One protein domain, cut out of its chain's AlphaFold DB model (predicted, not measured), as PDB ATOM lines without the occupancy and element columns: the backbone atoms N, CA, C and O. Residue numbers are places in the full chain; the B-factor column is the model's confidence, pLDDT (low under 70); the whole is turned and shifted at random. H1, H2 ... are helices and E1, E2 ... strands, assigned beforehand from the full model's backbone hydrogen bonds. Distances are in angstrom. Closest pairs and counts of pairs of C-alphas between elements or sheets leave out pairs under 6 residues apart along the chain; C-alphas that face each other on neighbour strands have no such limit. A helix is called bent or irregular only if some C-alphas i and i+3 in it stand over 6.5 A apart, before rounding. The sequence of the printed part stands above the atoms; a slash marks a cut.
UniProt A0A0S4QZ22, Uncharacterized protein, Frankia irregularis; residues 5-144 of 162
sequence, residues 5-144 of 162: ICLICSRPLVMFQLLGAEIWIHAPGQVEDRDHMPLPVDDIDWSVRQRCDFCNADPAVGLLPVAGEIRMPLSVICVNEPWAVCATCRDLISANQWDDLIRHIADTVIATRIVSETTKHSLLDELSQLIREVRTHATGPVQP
ATOM      1  N   ILE A   5     -29.663 -16.384  -3.440       80.88
ATOM      2  CA  ILE A   5     -29.007 -16.605  -4.729       80.88
ATOM      3  C   ILE A   5     -28.039 -17.774  -4.608       80.88
ATOM      4  O   ILE A   5     -27.594 -18.136  -3.518       80.88
ATOM      5  N   CYS A   6     -27.702 -18.379  -5.736       82.19
ATOM      6  CA  CYS A   6     -26.668 -19.388  -5.782       82.19
ATOM      7  C   CYS A   6     -25.292 -18.729  -5.733       82.19
ATOM      8  O   CYS A   6     -24.967 -17.930  -6.609       82.19
ATOM      9  N   LEU A   7     -24.451 -19.115  -4.771       78.75
ATOM     10  CA  LEU A   7     -23.079 -18.602  -4.664       78.75
ATOM     11  C   LEU A   7     -22.252 -18.845  -5.937       78.75
ATOM     12  O   LEU A   7     -21.340 -18.084  -6.237       78.75
ATOM     13  N   ILE A   8     -22.557 -19.918  -6.668       77.88
ATOM     14  CA  ILE A   8     -21.729 -20.396  -7.778       77.88
ATOM     15  C   ILE A   8     -22.008 -19.614  -9.065       77.88
ATOM     16  O   ILE A   8     -21.077 -19.211  -9.755       77.88
ATOM     17  N   CYS A   9     -23.281 -19.386  -9.392       75.69
ATOM     18  CA  CYS A   9     -23.684 -18.773 -10.661       75.69
ATOM     19  C   CYS A   9     -24.426 -17.440 -10.500       75.69
ATOM     20  O   CYS A   9     -24.871 -16.871 -11.496       75.69
ATOM     21  N   SER A  10     -24.594 -16.966  -9.260       76.12
ATOM     22  CA  SER A  10     -25.359 -15.763  -8.898       76.12
ATOM     23  C   SER A  10     -26.804 -15.771  -9.407       76.12
ATOM     24  O   SER A  10     -27.445 -14.727  -9.486       76.12
ATOM     25  N   ARG A  11     -27.333 -16.950  -9.763       75.69
ATOM     26  CA  ARG A  11     -28.721 -17.101 -10.196       75.69
ATOM     27  C   ARG A  11     -29.648 -17.158  -8.990       75.69
ATOM     28  O   ARG A  11     -29.267 -17.702  -7.952       75.69
ATOM     29  N   PRO A  12     -30.868 -16.641  -9.132       76.50
ATOM     30  CA  PRO A  12     -31.844 -16.672  -8.064       76.50
ATOM     31  C   PRO A  12     -32.313 -18.089  -7.764       76.50
ATOM     32  O   PRO A  12     -32.479 -18.922  -8.662       76.50
ATOM     33  N   LEU A  13     -32.506 -18.344  -6.474       79.25
ATOM     34  CA  LEU A  13     -33.006 -19.607  -5.966       79.25
ATOM     35  C   LEU A  13     -34.432 -19.430  -5.475       79.25
ATOM     36  O   LEU A  13     -34.773 -18.436  -4.840       79.25
ATOM     37  N   VAL A  14     -35.248 -20.438  -5.742       79.19
ATOM     38  CA  VAL A  14     -36.580 -20.565  -5.168       79.19
ATOM     39  C   VAL A  14     -36.553 -21.662  -4.117       79.19
ATOM     40  O   VAL A  14     -35.919 -22.710  -4.291       79.19
ATOM     41  N   MET A  15     -37.232 -21.410  -3.003       82.25
ATOM     42  CA  MET A  15     -37.455 -22.431  -1.993       82.25
ATOM     43  C   MET A  15     -38.495 -23.416  -2.526       82.25
ATOM     44  O   MET A  15     -39.612 -23.037  -2.881       82.25
ATOM     45  N   PHE A  16     -38.132 -24.690  -2.545       75.75
ATOM     46  CA  PHE A  16     -39.007 -25.799  -2.868       75.75
ATOM     47  C   PHE A  16     -39.124 -26.707  -1.643       75.75
ATOM     48  O   PHE A  16     -38.123 -27.081  -1.036       75.75
ATOM     49  N   GLN A  17     -40.350 -27.055  -1.252       74.31
ATOM     50  CA  GLN A  17     -40.582 -27.999  -0.161       74.31
ATOM     51  C   GLN A  17     -40.818 -29.395  -0.728       74.31
ATOM     52  O   GLN A  17     -41.820 -29.644  -1.398       74.31
ATOM     53  N   LEU A  18     -39.910 -30.321  -0.422       70.38
ATOM     54  CA  LEU A  18     -40.016 -31.723  -0.815       70.38
ATOM     55  C   LEU A  18     -40.006 -32.604   0.432       70.38
ATOM     56  O   LEU A  18     -39.015 -32.655   1.154       70.38
ATOM     57  N   LEU A  19     -41.111 -33.315   0.683       73.50
ATOM     58  CA  LEU A  19     -41.244 -34.254   1.810       73.50
ATOM     59  C   LEU A  19     -40.942 -33.625   3.188       73.50
ATOM     60  O   LEU A  19     -40.416 -34.286   4.080       73.50
ATOM     61  N   GLY A  20     -41.269 -32.341   3.366       68.94
ATOM     62  CA  GLY A  20     -41.018 -31.599   4.608       68.94
ATOM     63  C   GLY A  20     -39.589 -31.067   4.762       68.94
ATOM     64  O   GLY A  20     -39.305 -30.405   5.756       68.94
ATOM     65  N   ALA A  21     -38.705 -31.313   3.791       64.12
ATOM     66  CA  ALA A  21     -37.406 -30.663   3.703       64.12
ATOM     67  C   ALA A  21     -37.497 -29.404   2.831       64.12
ATOM     68  O   ALA A  21     -38.083 -29.428   1.745       64.12
ATOM     69  N   GLU A  22     -36.891 -28.314   3.299       80.44
ATOM     70  CA  GLU A  22     -36.643 -27.128   2.484       80.44
ATOM     71  C   GLU A  22     -35.416 -27.381   1.611       80.44
ATOM     72  O   GLU A  22     -34.316 -27.613   2.116       80.44
ATOM     73  N   ILE A  23     -35.604 -27.343   0.296       80.00
ATOM     74  CA  ILE A  23     -34.513 -27.392  -0.670       80.00
ATOM     75  C   ILE A  23     -34.528 -26.127  -1.517       80.00
ATOM     76  O   ILE A  23     -35.580 -25.573  -1.825       80.00
ATOM     77  N   TRP A  24     -33.346 -25.657  -1.888       81.31
ATOM     78  CA  TRP A  24     -33.193 -24.491  -2.748       81.31
ATOM     79  C   TRP A  24     -32.830 -24.969  -4.143       81.31
ATOM     80  O   TRP A  24     -31.852 -25.696  -4.313       81.31
ATOM     81  N   ILE A  25     -33.626 -24.578  -5.129       79.75
ATOM     82  CA  ILE A  25     -33.421 -24.928  -6.536       79.75
ATOM     83  C   ILE A  25     -33.356 -23.652  -7.362       79.75
ATOM     84  O   ILE A  25     -33.878 -22.616  -6.946       79.75
ATOM     85  N   HIS A  26     -32.725 -23.699  -8.531       77.50
ATOM     86  CA  HIS A  26     -32.884 -22.597  -9.473       77.50
ATOM     87  C   HIS A  26     -34.346 -22.532  -9.929       77.50
ATOM     88  O   HIS A  26     -35.029 -23.555 -10.007       77.50
ATOM     89  N   ALA A  27     -34.844 -21.325 -10.206       67.69
ATOM     90  CA  ALA A  27     -36.215 -21.146 -10.677       67.69
ATOM     91  C   ALA A  27     -36.508 -22.040 -11.911       67.69
ATOM     92  O   ALA A  27     -35.627 -22.217 -12.761       67.69
ATOM     93  N   PRO A  28     -37.718 -22.610 -12.054       58.78
ATOM     94  CA  PRO A  28     -38.036 -23.452 -13.205       58.78
ATOM     95  C   PRO A  28     -37.814 -22.693 -14.521       58.78
ATOM     96  O   PRO A  28     -38.126 -21.511 -14.632       58.78
ATOM     97  N   GLY A  29     -37.231 -23.366 -15.516       55.66
ATOM     98  CA  GLY A  29     -36.738 -22.731 -16.746       55.66
ATOM     99  C   GLY A  29     -35.232 -22.441 -16.729       55.66
ATOM    100  O   GLY A  29     -34.617 -22.397 -17.797       55.66
ATOM    101  N   GLN A  30     -34.596 -22.401 -15.554       60.00
ATOM    102  CA  GLN A  30     -33.145 -22.272 -15.359       60.00
ATOM    103  C   GLN A  30     -32.440 -23.647 -15.385       60.00
ATOM    104  O   GLN A  30     -31.757 -24.027 -14.442       60.00
ATOM    105  N   VAL A  31     -32.616 -24.429 -16.458       53.22
ATOM    106  CA  VAL A  31     -32.181 -25.847 -16.579       53.22
ATOM    107  C   VAL A  31     -30.658 -26.010 -16.783       53.22
ATOM    108  O   VAL A  31     -30.202 -26.816 -17.587       53.22
ATOM    109  N   GLU A  32     -29.850 -25.251 -16.049       55.41
ATOM    110  CA  GLU A  32     -28.419 -25.528 -15.847       55.41
ATOM    111  C   GLU A  32     -28.159 -26.164 -14.472       55.41
ATOM    112  O   GLU A  32     -27.037 -26.152 -13.975       55.41
ATOM    113  N   ASP A  33     -29.162 -26.824 -13.884       50.41
ATOM    114  CA  ASP A  33     -29.018 -27.661 -12.675       50.41
ATOM    115  C   ASP A  33     -27.969 -28.790 -12.808       50.41
ATOM    116  O   ASP A  33     -27.756 -29.565 -11.878       50.41
ATOM    117  N   ARG A  34     -27.308 -28.919 -13.966       51.91
ATOM    118  CA  ARG A  34     -26.277 -29.927 -14.228       51.91
ATOM    119  C   ARG A  34     -24.846 -29.454 -13.991       51.91
ATOM    120  O   ARG A  34     -23.982 -30.320 -13.895       51.91
ATOM    121  N   ASP A  35     -24.597 -28.153 -13.845       63.25
ATOM    122  CA  ASP A  35     -23.220 -27.648 -13.716       63.25
ATOM    123  C   ASP A  35     -22.784 -27.430 -12.262       63.25
ATOM    124  O   ASP A  35     -21.586 -27.365 -11.984       63.25
ATOM    125  N   HIS A  36     -23.726 -27.378 -11.314       66.75
ATOM    126  CA  HIS A  36     -23.437 -27.443  -9.880       66.75
ATOM    127  C   HIS A  36     -24.704 -27.662  -9.037       66.75
ATOM    128  O   HIS A  36     -25.820 -27.352  -9.447       66.75
ATOM    129  N   MET A  37     -24.512 -28.118  -7.798       74.75
ATOM    130  CA  MET A  37     -25.564 -28.102  -6.780       74.75
ATOM    131  C   MET A  37     -25.835 -26.649  -6.335       74.75
ATOM    132  O   MET A  37     -24.873 -25.905  -6.120       74.75
ATOM    133  N   PRO A  38     -27.101 -26.205  -6.211       80.38
ATOM    134  CA  PRO A  38     -27.419 -24.882  -5.682       80.38
ATOM    135  C   PRO A  38     -26.837 -24.678  -4.281       80.38
ATOM    136  O   PRO A  38     -27.037 -25.507  -3.393       80.38
ATOM    137  N   LEU A  39     -26.127 -23.567  -4.073       80.00
ATOM    138  CA  LEU A  39     -25.576 -23.197  -2.771       80.00
ATOM    139  C   LEU A  39     -26.192 -21.863  -2.329       80.00
ATOM    140  O   LEU A  39     -25.728 -20.817  -2.792       80.00
ATOM    141  N   PRO A  40     -27.250 -21.884  -1.496       82.12
ATOM    142  CA  PRO A  40     -27.993 -20.686  -1.137       82.12
ATOM    143  C   PRO A  40     -27.167 -19.781  -0.231       82.12
ATOM    144  O   PRO A  40     -26.783 -20.164   0.874       82.12
ATOM    145  N   VAL A  41     -26.948 -18.552  -0.680       82.62
ATOM    146  CA  VAL A  41     -26.414 -17.458   0.132       82.62
ATOM    147  C   VAL A  41     -27.434 -16.333   0.190       82.62
ATOM    148  O   VAL A  41     -28.230 -16.168  -0.736       82.62
ATOM    149  N   ASP A  42     -27.454 -15.609   1.307       79.88
ATOM    150  CA  ASP A  42     -28.260 -14.396   1.415       79.88
ATOM    151  C   ASP A  42     -27.768 -13.367   0.400       79.88
ATOM    152  O   ASP A  42     -26.564 -13.136   0.278       79.88
ATOM    153  N   ASP A  43     -28.697 -12.748  -0.322       69.50
ATOM    154  CA  ASP A  43     -28.419 -11.570  -1.136       69.50
ATOM    155  C   ASP A  43     -28.226 -10.366  -0.194       69.50
ATOM    156  O   ASP A  43     -29.161  -9.626   0.115       69.50
ATOM    157  N   ILE A  44     -27.016 -10.258   0.371       60.97
ATOM    158  CA  ILE A  44     -26.639  -9.204   1.333       60.97
ATOM    159  C   ILE A  44     -26.383  -7.870   0.615       60.97
ATOM    160  O   ILE A  44     -26.388  -6.819   1.250       60.97
ATOM    161  N   ASP A  45     -26.162  -7.913  -0.700       58.91
ATOM    162  CA  ASP A  45     -25.780  -6.762  -1.503       58.91
ATOM    163  C   ASP A  45     -26.555  -6.791  -2.825       58.91
ATOM    164  O   ASP A  45     -26.135  -7.413  -3.800       58.91
ATOM    165  N   TRP A  46     -27.697  -6.095  -2.859       55.47
ATOM    166  CA  TRP A  46     -28.585  -5.994  -4.030       55.47
ATOM    167  C   TRP A  46     -27.868  -5.505  -5.310       55.47
ATOM    168  O   TRP A  46     -28.424  -5.604  -6.405       55.47
ATOM    169  N   SER A  47     -26.632  -4.996  -5.199       48.81
ATOM    170  CA  SER A  47     -25.721  -4.664  -6.304       48.81
ATOM    171  C   SER A  47     -25.181  -5.870  -7.078       48.81
ATOM    172  O   SER A  47     -24.663  -5.688  -8.186       48.81
ATOM    173  N   VAL A  48     -25.265  -7.097  -6.551       50.59
ATOM    174  CA  VAL A  48     -24.724  -8.290  -7.220       50.59
ATOM    175  C   VAL A  48     -25.702  -8.784  -8.287       50.59
ATOM    176  O   VAL A  48     -26.402  -9.776  -8.137       50.59
ATOM    177  N   ARG A  49     -25.718  -8.052  -9.409       56.03
ATOM    178  CA  ARG A  49     -26.119  -8.490 -10.759       56.03
ATOM    179  C   ARG A  49     -27.290  -9.472 -10.792       56.03
ATOM    180  O   ARG A  49     -27.141 -10.619 -11.214       56.03
ATOM    181  N   GLN A  50     -28.474  -8.990 -10.443       69.31
ATOM    182  CA  GLN A  50     -29.692  -9.751 -10.680       69.31
ATOM    183  C   GLN A  50     -29.884  -9.881 -12.194       69.31
ATOM    184  O   GLN A  50     -30.070  -8.891 -12.898       69.31
ATOM    185  N   ARG A  51     -29.757 -11.093 -12.732       81.12
ATOM    186  CA  ARG A  51     -30.273 -11.400 -14.067       81.12
ATOM    187  C   ARG A  51     -31.796 -11.436 -14.005       81.12
ATOM    188  O   ARG A  51     -32.379 -11.639 -12.945       81.12
ATOM    189  N   CYS A  52     -32.434 -11.235 -15.148       86.06
ATOM    190  CA  CYS A  52     -33.878 -11.384 -15.272       86.06
ATOM    191  C   CYS A  52     -34.327 -12.797 -14.849       86.06
ATOM    192  O   CYS A  52     -33.864 -13.772 -15.437       86.06
ATOM    193  N   ASP A  53     -35.265 -12.915 -13.906       83.62
ATOM    194  CA  ASP A  53     -35.853 -14.197 -13.476       83.62
ATOM    195  C   ASP A  53     -36.594 -14.915 -14.609       83.62
ATOM    196  O   ASP A  53     -36.757 -16.133 -14.589       83.62
ATOM    197  N   PHE A  54     -37.025 -14.156 -15.616       86.44
ATOM    198  CA  PHE A  54     -37.769 -14.670 -16.755       86.44
ATOM    199  C   PHE A  54     -36.846 -15.217 -17.847       86.44
ATOM    200  O   PHE A  54     -36.882 -16.404 -18.153       86.44
ATOM    201  N   CYS A  55     -36.014 -14.363 -18.453       85.31
ATOM    202  CA  CYS A  55     -35.178 -14.768 -19.588       85.31
ATOM    203  C   CYS A  55     -33.775 -15.242 -19.183       85.31
ATOM    204  O   CYS A  55     -33.124 -15.937 -19.957       85.31
ATOM    205  N   ASN A  56     -33.282 -14.837 -18.004       79.19
ATOM    206  CA  ASN A  56     -31.914 -15.048 -17.507       79.19
ATOM    207  C   ASN A  56     -30.781 -14.671 -18.485       79.19
ATOM    208  O   ASN A  56     -29.620 -15.030 -18.281       79.19
ATOM    209  N   ALA A  57     -31.093 -13.919 -19.538       82.50
ATOM    210  CA  ALA A  57     -30.120 -13.431 -20.503       82.50
ATOM    211  C   ALA A  57     -29.587 -12.060 -20.081       82.50
ATOM    212  O   ALA A  57     -28.374 -11.866 -19.960       82.50
ATOM    213  N   ASP A  58     -30.508 -11.145 -19.785       85.69
ATOM    214  CA  ASP A  58     -30.204  -9.734 -19.590       85.69
ATOM    215  C   ASP A  58     -30.137  -9.334 -18.107       85.69
ATOM    216  O   ASP A  58     -30.790  -9.958 -17.257       85.69
ATOM    217  N   PRO A  59     -29.390  -8.261 -17.780       87.38
ATOM    218  CA  PRO A  59     -29.429  -7.638 -16.463       87.38
ATOM    219  C   PRO A  59     -30.836  -7.155 -16.109       87.38
ATOM    220  O   PRO A  59     -31.562  -6.614 -16.949       87.38
ATOM    221  N   ALA A  60     -31.212  -7.325 -14.849       88.44
ATOM    222  CA  ALA A  60     -32.439  -6.776 -14.316       88.44
ATOM    223  C   ALA A  60     -32.339  -5.255 -14.178       88.44
ATOM    224  O   ALA A  60     -31.292  -4.701 -13.852       88.44
ATOM    225  N   VAL A  61     -33.465  -4.594 -14.417       91.12
ATOM    226  CA  VAL A  61     -33.658  -3.143 -14.279       91.12
ATOM    227  C   VAL A  61     -34.840  -2.814 -13.364       91.12
ATOM    228  O   VAL A  61     -35.115  -1.648 -13.089       91.12
ATOM    229  N   GLY A  62     -35.580  -3.830 -12.916       89.88
ATOM    230  CA  GLY A  62     -36.743  -3.671 -12.058       89.88
ATOM    231  C   GLY A  62     -37.121  -4.952 -11.328       89.88
ATOM    232  O   GLY A  62     -36.561  -6.016 -11.586       89.88
ATOM    233  N   LEU A  63     -38.096  -4.827 -10.435       89.56
ATOM    234  CA  LEU A  63     -38.656  -5.877  -9.601       89.56
ATOM    235  C   LEU A  63     -40.175  -5.929  -9.787       89.56
ATOM    236  O   LEU A  63     -40.876  -4.946  -9.549       89.56
ATOM    237  N   LEU A  64     -40.695  -7.079 -10.196       91.12
ATOM    238  CA  LEU A  64     -42.114  -7.395 -10.212       91.12
ATOM    239  C   LEU A  64     -42.519  -7.915  -8.825       91.12
ATOM    240  O   LEU A  64     -42.042  -8.980  -8.431       91.12
ATOM    241  N   PRO A  65     -43.390  -7.227  -8.072       90.00
ATOM    242  CA  PRO A  65     -43.898  -7.767  -6.818       90.00
ATOM    243  C   PRO A  65     -44.825  -8.961  -7.095       90.00
ATOM    244  O   PRO A  65     -45.845  -8.830  -7.774       90.00
ATOM    245  N   VAL A  66     -44.477 -10.126  -6.549       85.81
ATOM    246  CA  VAL A  66     -45.237 -11.381  -6.661       85.81
ATOM    247  C   VAL A  66     -45.504 -11.904  -5.250       85.81
ATOM    248  O   VAL A  66     -44.613 -11.845  -4.402       85.81
ATOM    249  N   ALA A  67     -46.726 -12.366  -4.978       85.94
ATOM    250  CA  ALA A  67     -47.088 -12.928  -3.678       85.94
ATOM    251  C   ALA A  67     -47.992 -14.161  -3.811       85.94
ATOM    252  O   ALA A  67     -48.966 -14.155  -4.569       85.94
ATOM    253  N   GLY A  68     -47.722 -15.187  -3.003       84.25
ATOM    254  CA  GLY A  68     -48.568 -16.371  -2.857       84.25
ATOM    255  C   GLY A  68     -47.878 -17.671  -3.264       84.25
ATOM    256  O   GLY A  68     -46.662 -17.820  -3.149       84.25
ATOM    257  N   GLU A  69     -48.680 -18.633  -3.709       82.06
ATOM    258  CA  GLU A  69     -48.237 -19.981  -4.066       82.06
ATOM    259  C   GLU A  69     -48.507 -20.247  -5.545       82.06
ATOM    260  O   GLU A  69     -49.656 -20.422  -5.944       82.06
ATOM    261  N   ILE A  70     -47.447 -20.337  -6.344       78.88
ATOM    262  CA  ILE A  70     -47.540 -20.753  -7.743       78.88
ATOM    263  C   ILE A  70     -47.680 -22.272  -7.792       78.88
ATOM    264  O   ILE A  70     -46.829 -23.003  -7.274       78.88
ATOM    265  N   ARG A  71     -48.738 -22.756  -8.447       77.50
ATOM    266  CA  ARG A  71     -49.004 -24.190  -8.603       77.50
ATOM    267  C   ARG A  71     -48.612 -24.658  -9.996       77.50
ATOM    268  O   ARG A  71     -49.214 -24.272 -10.991       77.50
ATOM    269  N   MET A  72     -47.641 -25.557 -10.060       71.44
ATOM    270  CA  MET A  72     -47.295 -26.296 -11.272       71.44
ATOM    271  C   MET A  72     -47.719 -27.766 -11.127       71.44
ATOM    272  O   MET A  72     -47.917 -28.230 -10.002       71.44
ATOM    273  N   PRO A  73     -47.851 -28.535 -12.227       64.50
ATOM    274  CA  PRO A  73     -48.430 -29.882 -12.198       64.50
ATOM    275  C   PRO A  73     -47.786 -30.856 -11.199       64.50
ATOM    276  O   PRO A  73     -48.451 -31.785 -10.748       64.50
ATOM    277  N   LEU A  74     -46.515 -30.644 -10.836       68.12
ATOM    278  CA  LEU A  74     -45.747 -31.503  -9.926       68.12
ATOM    279  C   LEU A  74     -45.118 -30.751  -8.739       68.12
ATOM    280  O   LEU A  74     -44.369 -31.347  -7.968       68.12
ATOM    281  N   SER A  75     -45.384 -29.451  -8.580       62.97
ATOM    282  CA  SER A  75     -44.687 -28.617  -7.596       62.97
ATOM    283  C   SER A  75     -45.502 -27.405  -7.166       62.97
ATOM    284  O   SER A  75     -46.196 -26.797  -7.977       62.97
ATOM    285  N   VAL A  76     -45.346 -26.999  -5.907       70.56
ATOM    286  CA  VAL A  76     -45.802 -25.694  -5.412       70.56
ATOM    287  C   VAL A  76     -44.574 -24.849  -5.108       70.56
ATOM    288  O   VAL A  76     -43.644 -25.325  -4.457       70.56
ATOM    289  N   ILE A  77     -44.562 -23.616  -5.608       68.62
ATOM    290  CA  ILE A  77     -43.480 -22.658  -5.393       68.62
ATOM    291  C   ILE A  77     -44.047 -21.499  -4.584       68.62
ATOM    292  O   ILE A  77     -44.928 -20.776  -5.052       68.62
ATOM    293  N   CYS A  78     -43.539 -21.317  -3.368       67.00
ATOM    294  CA  CYS A  78     -43.872 -20.154  -2.556       67.00
ATOM    295  C   CYS A  78     -43.088 -18.949  -3.078       67.00
ATOM    296  O   CYS A  78     -41.863 -18.899  -2.963       67.00
ATOM    297  N   VAL A  79     -43.795 -17.976  -3.639       68.56
ATOM    298  CA  VAL A  79     -43.226 -16.729  -4.155       68.56
ATOM    299  C   VAL A  79     -43.626 -15.600  -3.223       68.56
ATOM    300  O   VAL A  79     -44.676 -14.989  -3.374       68.56
ATOM    301  N   ASN A  80     -42.790 -15.348  -2.219       69.75
ATOM    302  CA  ASN A  80     -42.969 -14.244  -1.269       69.75
ATOM    303  C   ASN A  80     -41.946 -13.121  -1.490       69.75
ATOM    304  O   ASN A  80     -41.731 -12.288  -0.609       69.75
ATOM    305  N   GLU A  81     -41.281 -13.128  -2.644       72.81
ATOM    306  CA  GLU A  81     -40.199 -12.212  -2.982       72.81
ATOM    307  C   GLU A  81     -40.419 -11.636  -4.385       72.81
ATOM    308  O   GLU A  81     -40.934 -12.342  -5.259       72.81
ATOM    309  N   PRO A  82     -40.049 -10.363  -4.624       83.81
ATOM    310  CA  PRO A  82     -40.140  -9.764  -5.947       83.81
ATOM    311  C   PRO A  82     -39.235 -10.459  -6.970       83.81
ATOM    312  O   PRO A  82     -38.115 -10.859  -6.657       83.81
ATOM    313  N   TRP A  83     -39.707 -10.540  -8.212       86.12
ATOM    314  CA  TRP A  83     -38.975 -11.116  -9.337       86.12
ATOM    315  C   TRP A  83     -38.255 -10.022 -10.124       86.12
ATOM    316  O   TRP A  83     -38.867  -9.075 -10.609       86.12
ATOM    317  N   ALA A  84     -36.954 -10.166 -10.290       88.31
ATOM    318  CA  ALA A  84     -36.105  -9.340 -11.121       88.31
ATOM    319  C   ALA A  84     -36.466  -9.456 -12.607       88.31
ATOM    320  O   ALA A  84     -36.580 -10.544 -13.170       88.31
ATOM    321  N   VAL A  85     -36.605  -8.312 -13.273       90.69
ATOM    322  CA  VAL A  85     -36.977  -8.223 -14.690       90.69
ATOM    323  C   VAL A  85     -35.993  -7.349 -15.454       90.69
ATOM    324  O   VAL A  85     -35.622  -6.273 -14.986       90.69
ATOM    325  N   CYS A  86     -35.572  -7.783 -16.643       92.69
ATOM    326  CA  CYS A  86     -34.832  -6.925 -17.574       92.69
ATOM    327  C   CYS A  86     -35.756  -5.909 -18.255       92.69
ATOM    328  O   CYS A  86     -36.980  -5.990 -18.135       92.69
ATOM    329  N   ALA A  87     -35.169  -4.962 -18.995       94.56
ATOM    330  CA  ALA A  87     -35.917  -3.913 -19.689       94.56
ATOM    331  C   ALA A  87     -36.990  -4.485 -20.629       94.56
ATOM    332  O   ALA A  87     -38.149  -4.097 -20.531       94.56
ATOM    333  N   THR A  88     -36.639  -5.479 -21.450       95.56
ATOM    334  CA  THR A  88     -37.575  -6.126 -22.381       95.56
ATOM    335  C   THR A  88     -38.736  -6.799 -21.650       95.56
ATOM    336  O   THR A  88     -39.899  -6.557 -21.969       95.56
ATOM    337  N   CYS A  89     -38.443  -7.623 -20.637       94.56
ATOM    338  CA  CYS A  89     -39.484  -8.306 -19.869       94.56
ATOM    339  C   CYS A  89     -40.376  -7.313 -19.116       94.56
ATOM    340  O   CYS A  89     -41.592  -7.491 -19.100       94.56
ATOM    341  N   ARG A  90     -39.797  -6.251 -18.540       95.31
ATOM    342  CA  ARG A  90     -40.551  -5.160 -17.910       95.31
ATOM    343  C   ARG A  90     -41.519  -4.533 -18.903       95.31
ATOM    344  O   ARG A  90     -42.693  -4.421 -18.579       95.31
ATOM    345  N   ASP A  91     -41.046  -4.134 -20.080       97.00
ATOM    346  CA  ASP A  91     -41.866  -3.410 -21.052       97.00
ATOM    347  C   ASP A  91     -43.060  -4.265 -21.514       97.00
ATOM    348  O   ASP A  91     -44.191  -3.779 -21.554       97.00
ATOM    349  N   LEU A  92     -42.841  -5.568 -21.736       96.94
ATOM    350  CA  LEU A  92     -43.907  -6.526 -22.055       96.94
ATOM    351  C   LEU A  92     -44.912  -6.694 -20.903       96.94
ATOM    352  O   LEU A  92     -46.122  -6.692 -21.135       96.94
ATOM    353  N   ILE A  93     -44.438  -6.803 -19.657       95.56
ATOM    354  CA  ILE A  93     -45.301  -6.902 -18.466       95.56
ATOM    355  C   ILE A  93     -46.121  -5.619 -18.284       95.56
ATOM    356  O   ILE A  93     -47.335  -5.684 -18.086       95.56
ATOM    357  N   SER A  94     -45.482  -4.454 -18.392       94.75
ATOM    358  CA  SER A  94     -46.120  -3.140 -18.269       94.75
ATOM    359  C   SER A  94     -47.168  -2.897 -19.355       94.75
ATOM    360  O   SER A  94     -48.195  -2.281 -19.078       94.75
ATOM    361  N   ALA A  95     -46.954  -3.424 -20.562       96.44
ATOM    362  CA  ALA A  95     -47.927  -3.401 -21.650       96.44
ATOM    363  C   ALA A  95     -48.999  -4.508 -21.547       96.44
ATOM    364  O   ALA A  95     -49.859  -4.614 -22.422       96.44
ATOM    365  N   ASN A  96     -48.977  -5.337 -20.491       94.44
ATOM    366  CA  ASN A  96     -49.856  -6.496 -20.300       94.44
ATOM    367  C   ASN A  96     -49.767  -7.530 -21.449       94.44
ATOM    368  O   ASN A  96     -50.712  -8.285 -21.691       94.44
ATOM    369  N   GLN A  97     -48.623  -7.595 -22.137       96.25
ATOM    370  CA  GLN A  97     -48.332  -8.481 -23.270       96.25
ATOM    371  C   GLN A  97     -47.705  -9.807 -22.808       96.25
ATOM    372  O   GLN A  97     -46.598 -10.181 -23.194       96.25
ATOM    373  N   TRP A  98     -48.417 -10.542 -21.954       93.12
ATOM    374  CA  TRP A  98     -47.902 -11.770 -21.335       93.12
ATOM    375  C   TRP A  98     -47.651 -12.915 -22.325       93.12
ATOM    376  O   TRP A  98     -46.703 -13.672 -22.149       93.12
ATOM    377  N   ASP A  99     -48.449 -13.027 -23.388       91.31
ATOM    378  CA  ASP A  99     -48.215 -14.042 -24.425       91.31
ATOM    379  C   ASP A  99     -46.947 -13.740 -25.243       91.31
ATOM    380  O   ASP A  99     -46.219 -14.654 -25.636       91.31
ATOM    381  N   ASP A 100     -46.633 -12.458 -25.450       92.81
ATOM    382  CA  ASP A 100     -45.388 -12.041 -26.100       92.81
ATOM    383  C   ASP A 100     -44.181 -12.242 -25.171       92.81
ATOM    384  O   ASP A 100     -43.114 -12.632 -25.641       92.81
ATOM    385  N   LEU A 101     -44.355 -12.071 -23.853       91.19
ATOM    386  CA  LEU A 101     -43.347 -12.432 -22.850       91.19
ATOM    387  C   LEU A 101     -43.017 -13.930 -22.899       91.19
ATOM    388  O   LEU A 101     -41.840 -14.287 -22.940       91.19
ATOM    389  N   ILE A 102     -44.034 -14.798 -22.950       89.31
ATOM    390  CA  ILE A 102     -43.851 -16.252 -23.093       89.31
ATOM    391  C   ILE A 102     -43.037 -16.559 -24.354       89.31
ATOM    392  O   ILE A 102     -42.054 -17.293 -24.278       89.31
ATOM    393  N   ARG A 103     -43.406 -15.965 -25.498       88.44
ATOM    394  CA  ARG A 103     -42.695 -16.170 -26.771       88.44
ATOM    395  C   ARG A 103     -41.247 -15.677 -26.708       88.44
ATOM    396  O   ARG A 103     -40.343 -16.385 -27.127       88.44
ATOM    397  N   HIS A 104     -41.014 -14.502 -26.130       89.00
ATOM    398  CA  HIS A 104     -39.672 -13.944 -25.970       89.00
ATOM    399  C   HIS A 104     -38.759 -14.852 -25.129       89.00
ATOM    400  O   HIS A 104     -37.607 -15.104 -25.496       89.00
ATOM    401  N   ILE A 105     -39.269 -15.373 -24.010       85.50
ATOM    402  CA  ILE A 105     -38.500 -16.274 -23.144       85.50
ATOM    403  C   ILE A 105     -38.285 -17.614 -23.841       85.50
ATOM    404  O   ILE A 105     -37.172 -18.132 -23.814       85.50
ATOM    405  N   ALA A 106     -39.310 -18.147 -24.509       82.88
ATOM    406  CA  ALA A 106     -39.213 -19.348 -25.328       82.88
ATOM    407  C   ALA A 106     -38.077 -19.243 -26.352       82.88
ATOM    408  O   ALA A 106     -37.199 -20.103 -26.375       82.88
ATOM    409  N   ASP A 107     -38.042 -18.164 -27.133       82.62
ATOM    410  CA  ASP A 107     -37.005 -17.935 -28.140       82.62
ATOM    411  C   ASP A 107     -35.615 -17.841 -27.497       82.62
ATOM    412  O   ASP A 107     -34.658 -18.438 -27.988       82.62
ATOM    413  N   THR A 108     -35.503 -17.169 -26.348       76.50
ATOM    414  CA  THR A 108     -34.237 -17.011 -25.611       76.50
ATOM    415  C   THR A 108     -33.729 -18.339 -25.032       76.50
ATOM    416  O   THR A 108     -32.546 -18.677 -25.138       76.50
ATOM    417  N   VAL A 109     -34.621 -19.133 -24.441       68.88
ATOM    418  CA  VAL A 109     -34.302 -20.436 -23.838       68.88
ATOM    419  C   VAL A 109     -34.026 -21.493 -24.910       68.88
ATOM    420  O   VAL A 109     -33.160 -22.346 -24.723       68.88
ATOM    421  N   ILE A 110     -34.723 -21.450 -26.049       68.75
ATOM    422  CA  ILE A 110     -34.489 -22.363 -27.176       68.75
ATOM    423  C   ILE A 110     -33.188 -22.006 -27.897       68.75
ATOM    424  O   ILE A 110     -32.411 -22.907 -28.205       68.75
ATOM    425  N   ALA A 111     -32.909 -20.720 -28.134       66.19
ATOM    426  CA  ALA A 111     -31.681 -20.284 -28.804       66.19
ATOM    427  C   ALA A 111     -30.412 -20.677 -28.031       66.19
ATOM    428  O   ALA A 111     -29.363 -20.909 -28.628       66.19
ATOM    429  N   THR A 112     -30.513 -20.790 -26.707       60.75
ATOM    430  CA  THR A 112     -29.404 -21.179 -25.827       60.75
ATOM    431  C   THR A 112     -29.265 -22.695 -25.645       60.75
ATOM    432  O   THR A 112     -28.327 -23.137 -24.981       60.75
ATOM    433  N   ARG A 113     -30.146 -23.521 -26.238       59.75
ATOM    434  CA  ARG A 113     -30.184 -24.974 -25.997       59.75
ATOM    435  C   ARG A 113     -30.237 -25.818 -27.266       59.75
ATOM    436  O   ARG A 113     -31.102 -25.657 -28.121       59.75
ATOM    437  N   ILE A 114     -29.401 -26.856 -27.307       54.97
ATOM    438  CA  ILE A 114     -29.560 -27.985 -28.234       54.97
ATOM    439  C   ILE A 114     -30.445 -29.032 -27.539       54.97
ATOM    440  O   ILE A 114     -29.954 -29.912 -26.837       54.97
ATOM    441  N   VAL A 115     -31.764 -28.910 -27.683       59.34
ATOM    442  CA  VAL A 115     -32.760 -29.852 -27.130       59.34
ATOM    443  C   VAL A 115     -33.625 -30.447 -28.242       59.34
ATOM    444  O   VAL A 115     -33.840 -29.811 -29.272       59.34
ATOM    445  N   SER A 116     -34.114 -31.676 -28.043       59.56
ATOM    446  CA  SER A 116     -35.020 -32.337 -28.997       59.56
ATOM    447  C   SER A 116     -36.360 -31.595 -29.114       59.56
ATOM    448  O   SER A 116     -36.816 -30.996 -28.141       59.56
ATOM    449  N   GLU A 117     -37.021 -31.662 -30.274       63.75
ATOM    450  CA  GLU A 117     -38.306 -30.977 -30.515       63.75
ATOM    451  C   GLU A 117     -39.409 -31.376 -29.523       63.75
ATOM    452  O   GLU A 117     -40.187 -30.530 -29.084       63.75
ATOM    453  N   THR A 118     -39.454 -32.641 -29.100       61.16
ATOM    454  CA  THR A 118     -40.413 -33.111 -28.087       61.16
ATOM    455  C   THR A 118     -40.152 -32.460 -26.726       61.16
ATOM    456  O   THR A 118     -41.082 -32.012 -26.065       61.16
ATOM    457  N   THR A 119     -38.881 -32.338 -26.329       65.25
ATOM    458  CA  THR A 119     -38.482 -31.656 -25.086       65.25
ATOM    459  C   THR A 119     -38.769 -30.156 -25.138       65.25
ATOM    460  O   THR A 119     -39.110 -29.572 -24.113       65.25
ATOM    461  N   LYS A 120     -38.669 -29.528 -26.319       66.62
ATOM    462  CA  LYS A 120     -39.030 -28.115 -26.501       66.62
ATOM    463  C   LYS A 120     -40.511 -27.881 -26.225       66.62
ATOM    464  O   LYS A 120     -40.825 -26.991 -25.449       66.62
ATOM    465  N   HIS A 121     -41.405 -28.690 -26.795       68.62
ATOM    466  CA  HIS A 121     -42.849 -28.511 -26.606       68.62
ATOM    467  C   HIS A 121     -43.265 -28.639 -25.135       68.62
ATOM    468  O   HIS A 121     -43.921 -27.742 -24.618       68.62
ATOM    469  N   SER A 122     -42.806 -29.680 -24.430       70.94
ATOM    470  CA  SER A 122     -43.112 -29.831 -22.998       70.94
ATOM    471  C   SER A 122     -42.561 -28.680 -22.150       70.94
ATOM    472  O   SER A 122     -43.256 -28.180 -21.272       70.94
ATOM    473  N   LEU A 123     -41.344 -28.206 -22.446       70.19
ATOM    474  CA  LEU A 123     -40.760 -27.051 -21.760       70.19
ATOM    475  C   LEU A 123     -41.567 -25.767 -22.005       70.19
ATOM    476  O   LEU A 123     -41.713 -24.956 -21.094       70.19
ATOM    477  N   LEU A 124     -42.082 -25.570 -23.221       75.56
ATOM    478  CA  LEU A 124     -42.908 -24.412 -23.563       75.56
ATOM    479  C   LEU A 124     -44.250 -24.429 -22.838       75.56
ATOM    480  O   LEU A 124     -44.695 -23.374 -22.385       75.56
ATOM    481  N   ASP A 125     -44.874 -25.595 -22.702       78.25
ATOM    482  CA  ASP A 125     -46.131 -25.739 -21.968       78.25
ATOM    483  C   ASP A 125     -45.935 -25.436 -20.475       78.25
ATOM    484  O   ASP A 125     -46.679 -24.632 -19.907       78.25
ATOM    485  N   GLU A 126     -44.888 -25.997 -19.859       78.12
ATOM    486  CA  GLU A 126     -44.532 -25.733 -18.459       78.12
ATOM    487  C   GLU A 126     -44.187 -24.256 -18.224       78.12
ATOM    488  O   GLU A 126     -44.697 -23.637 -17.290       78.12
ATOM    489  N   LEU A 127     -43.376 -23.657 -19.102       79.06
ATOM    490  CA  LEU A 127     -43.015 -22.240 -19.037       79.06
ATOM    491  C   LEU A 127     -44.244 -21.336 -19.195       79.06
ATOM    492  O   LEU A 127     -44.406 -20.361 -18.460       79.06
ATOM    493  N   SER A 128     -45.128 -21.664 -20.139       84.75
ATOM    494  CA  SER A 128     -46.370 -20.922 -20.364       84.75
ATOM    495  C   SER A 128     -47.272 -20.978 -19.139       84.75
ATOM    496  O   SER A 128     -47.857 -19.963 -18.759       84.75
ATOM    497  N   GLN A 129     -47.388 -22.149 -18.512       84.81
ATOM    498  CA  GLN A 129     -48.153 -22.312 -17.284       84.81
ATOM    499  C   GLN A 129     -47.543 -21.494 -16.143       84.81
ATOM    500  O   GLN A 129     -48.261 -20.717 -15.519       84.81
ATOM    501  N   LEU A 130     -46.226 -21.592 -15.928       84.25
ATOM    502  CA  LEU A 130     -45.522 -20.817 -14.907       84.25
ATOM    503  C   LEU A 130     -45.768 -19.314 -15.064       84.25
ATOM    504  O   LEU A 130     -46.146 -18.651 -14.106       84.25
ATOM    505  N   ILE A 131     -45.595 -18.766 -16.269       87.94
ATOM    506  CA  ILE A 131     -45.748 -17.324 -16.506       87.94
ATOM    507  C   ILE A 131     -47.197 -16.874 -16.290       87.94
ATOM    508  O   ILE A 131     -47.436 -15.782 -15.769       87.94
ATOM    509  N   ARG A 132     -48.176 -17.708 -16.652       90.69
ATOM    510  CA  ARG A 132     -49.592 -17.425 -16.382       90.69
ATOM    511  C   ARG A 132     -49.892 -17.406 -14.886       90.69
ATOM    512  O   ARG A 132     -50.618 -16.519 -14.451       90.69
ATOM    513  N   GLU A 133     -49.305 -18.313 -14.112       88.50
ATOM    514  CA  GLU A 133     -49.410 -18.300 -12.648       88.50
ATOM    515  C   GLU A 133     -48.685 -17.087 -12.039       88.50
ATOM    516  O   GLU A 133     -49.214 -16.405 -11.170       88.50
ATOM    517  N   VAL A 134     -47.503 -16.712 -12.536       88.12
ATOM    518  CA  VAL A 134     -46.833 -15.480 -12.078       88.12
ATOM    519  C   VAL A 134     -47.724 -14.257 -12.312       88.12
ATOM    520  O   VAL A 134     -47.838 -13.401 -11.437       88.12
ATOM    521  N   ARG A 135     -48.410 -14.183 -13.460       92.69
ATOM    522  CA  ARG A 135     -49.354 -13.100 -13.760       92.69
ATOM    523  C   ARG A 135     -50.503 -13.028 -12.753       92.69
ATOM    524  O   ARG A 135     -50.878 -11.923 -12.371       92.69
ATOM    525  N   THR A 136     -51.085 -14.158 -12.350       91.69
ATOM    526  CA  THR A 136     -52.191 -14.170 -11.373       91.69
ATOM    527  C   THR A 136     -51.725 -13.776  -9.971       91.69
ATOM    528  O   THR A 136     -52.513 -13.226  -9.205       91.69
ATOM    529  N   HIS A 137     -50.448 -14.005  -9.663       90.44
ATOM    530  CA  HIS A 137     -49.817 -13.688  -8.382       90.44
ATOM    531  C   HIS A 137     -49.073 -12.343  -8.347       90.44
ATOM    532  O   HIS A 137     -48.557 -11.951  -7.297       90.44
ATOM    533  N   ALA A 138     -49.020 -11.610  -9.462       90.44
ATOM    534  CA  ALA A 138     -48.446 -10.270  -9.509       90.44
ATOM    535  C   ALA A 138     -49.328  -9.289  -8.720       90.44
ATOM    536  O   ALA A 138     -50.506  -9.098  -9.025       90.44
ATOM    537  N   THR A 139     -48.759  -8.646  -7.700       91.44
ATOM    538  CA  THR A 139     -49.509  -7.782  -6.766       91.44
ATOM    539  C   THR A 139     -49.410  -6.293  -7.086       91.44
ATOM    540  O   THR A 139     -50.018  -5.466  -6.409       91.44
ATOM    541  N   GLY A 140     -48.668  -5.927  -8.130       91.56
ATOM    542  CA  GLY A 140     -48.463  -4.538  -8.518       91.56
ATOM    543  C   GLY A 140     -47.604  -4.384  -9.771       91.56
ATOM    544  O   GLY A 140     -47.182  -5.379 -10.366       91.56
ATOM    545  N   PRO A 141     -47.349  -3.132 -10.192       93.19
ATOM    546  CA  PRO A 141     -46.483  -2.849 -11.327       93.19
ATOM    547  C   PRO A 141     -45.019  -3.163 -11.000       93.19
ATOM    548  O   PRO A 141     -44.619  -3.185  -9.834       93.19
ATOM    549  N   VAL A 142     -44.209  -3.338 -12.046       92.12
ATOM    550  CA  VAL A 142     -42.752  -3.426 -11.902       92.12
ATOM    551  C   VAL A 142     -42.217  -2.133 -11.288       92.12
ATOM    552  O   VAL A 142     -42.466  -1.042 -11.801       92.12
ATOM    553  N   GLN A 143     -41.452  -2.265 -10.211       90.44
ATOM    554  CA  GLN A 143     -40.731  -1.172  -9.573       90.44
ATOM    555  C   GLN A 143     -39.312  -1.096 -10.149       90.44
ATOM    556  O   GLN A 143     -38.689  -2.141 -10.325       90.44
ATOM    557  N   PRO A 144     -38.777   0.089 -10.480       88.56
ATOM    558  CA  PRO A 144     -37.397   0.200 -10.941       88.56
ATOM    559  C   PRO A 144     -36.433  -0.235  -9.832       88.56
ATOM    560  O   PRO A 144     -36.677   0.019  -8.652       88.56
TER     561      PRO A 144
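What this domain is: This is residues 5 to 144 of the 162 residues of an uncharacterized protein of Frankia irregularis (UniProt A0A0S4QZ22). Two strand hairpins, E1 with E2 and E5 with E6, lie next to each other on one side of a compact body; on the other side the long helix H3 packs on E5, H2 packs on H3, and H1 packs on the first residues of H2, 98 to 101, away from H3. The short strand pair E4 and E7 lies between, with E7 nearest the middle, while E3 lies far out among long loops and residues 114 to 119 stick out at the beginning of H3. The printed part has 140 residues, with seven named strands, E1 to E7, followed by three named helices, H1 to H3; the strands form three separate antiparallel pairs, and E3 pairs with no named strand. The class is mixed, helices and strands; the radius of gyration of the C-alphas is 14.4 A, and the spans are 37 by 35 by 25 A.

Where its parts are: E1, residues 13 to 18, begins at C-alpha 13 (-33.006, -19.607, -5.966) and is 14.9 A long. E2, residues 21 to 26, is 16.1 A long. E3 is residues 40 to 42, E4 residues 62 to 64, E5 residues 68 to 72, E6 residues 75 to 79 and E7 residues 83 to 85. H1 is residues 87 to 94. H2, residues 98 to 111, is 19.8 A long. H3, residues 117 to 137, is 30.4 A long and ends at C-alpha 137 (-49.817, -13.688, -8.382).

How they stand to each other: E1 and E2 form a hairpin, with N 14 and O 25 2.8 A apart, within hydrogen-bond range. Residues 5 to 6 pair antiparallel with residues 40 to 41 of E3. The closest C-alphas of E1 and E6 are those of Phe 16 and Ile 77, 6.0 A apart. E5 and E6 form a hairpin, with N 70 and O 77 2.9 A apart, within hydrogen-bond range. The closest C-alphas of E5 and H3 are those of Ile 70 and Glu 133, 5.8 A apart. H3 touches H2, closest at the C-alphas of Ser 128 and Ile 102, 6.0 A; this helical hairpin runs opposite ways at a steep tilt of 37 degrees, only just past shallow. H2 touches H1 with residues 98 to 101 alone, closest at the C-alphas of Leu 101 and Leu 92, 6.0 A; this helical hairpin has a shallow tilt of 26 degrees, opposite ways. H1 and H3 are apart. The closest C-alphas of H1 and E4 are those of Arg 90 and Gly 62, 7.1 A apart. E4 and E7 are antiparallel, with N 64 and O 83 2.7 A apart, within hydrogen-bond range. In H1, H2 and H3 every O i to N i+4 pair is within hydrogen-bond range.

The domain as a whole: The two C-alphas farthest apart, those of Ile 44 and Thr 118, are 40.3 A apart. The printed part has no cut. The links E2 to E3 and E3 to E4 are long, with 13 and 19 residues. Residues 62 to 63 of E4 pair antiparallel with residues 143 to 144. The mean pLDDT of the printed part is 78.2; 40 residues are under 70, among them residues 27 to 36, 43 to 50 and 109 to 121.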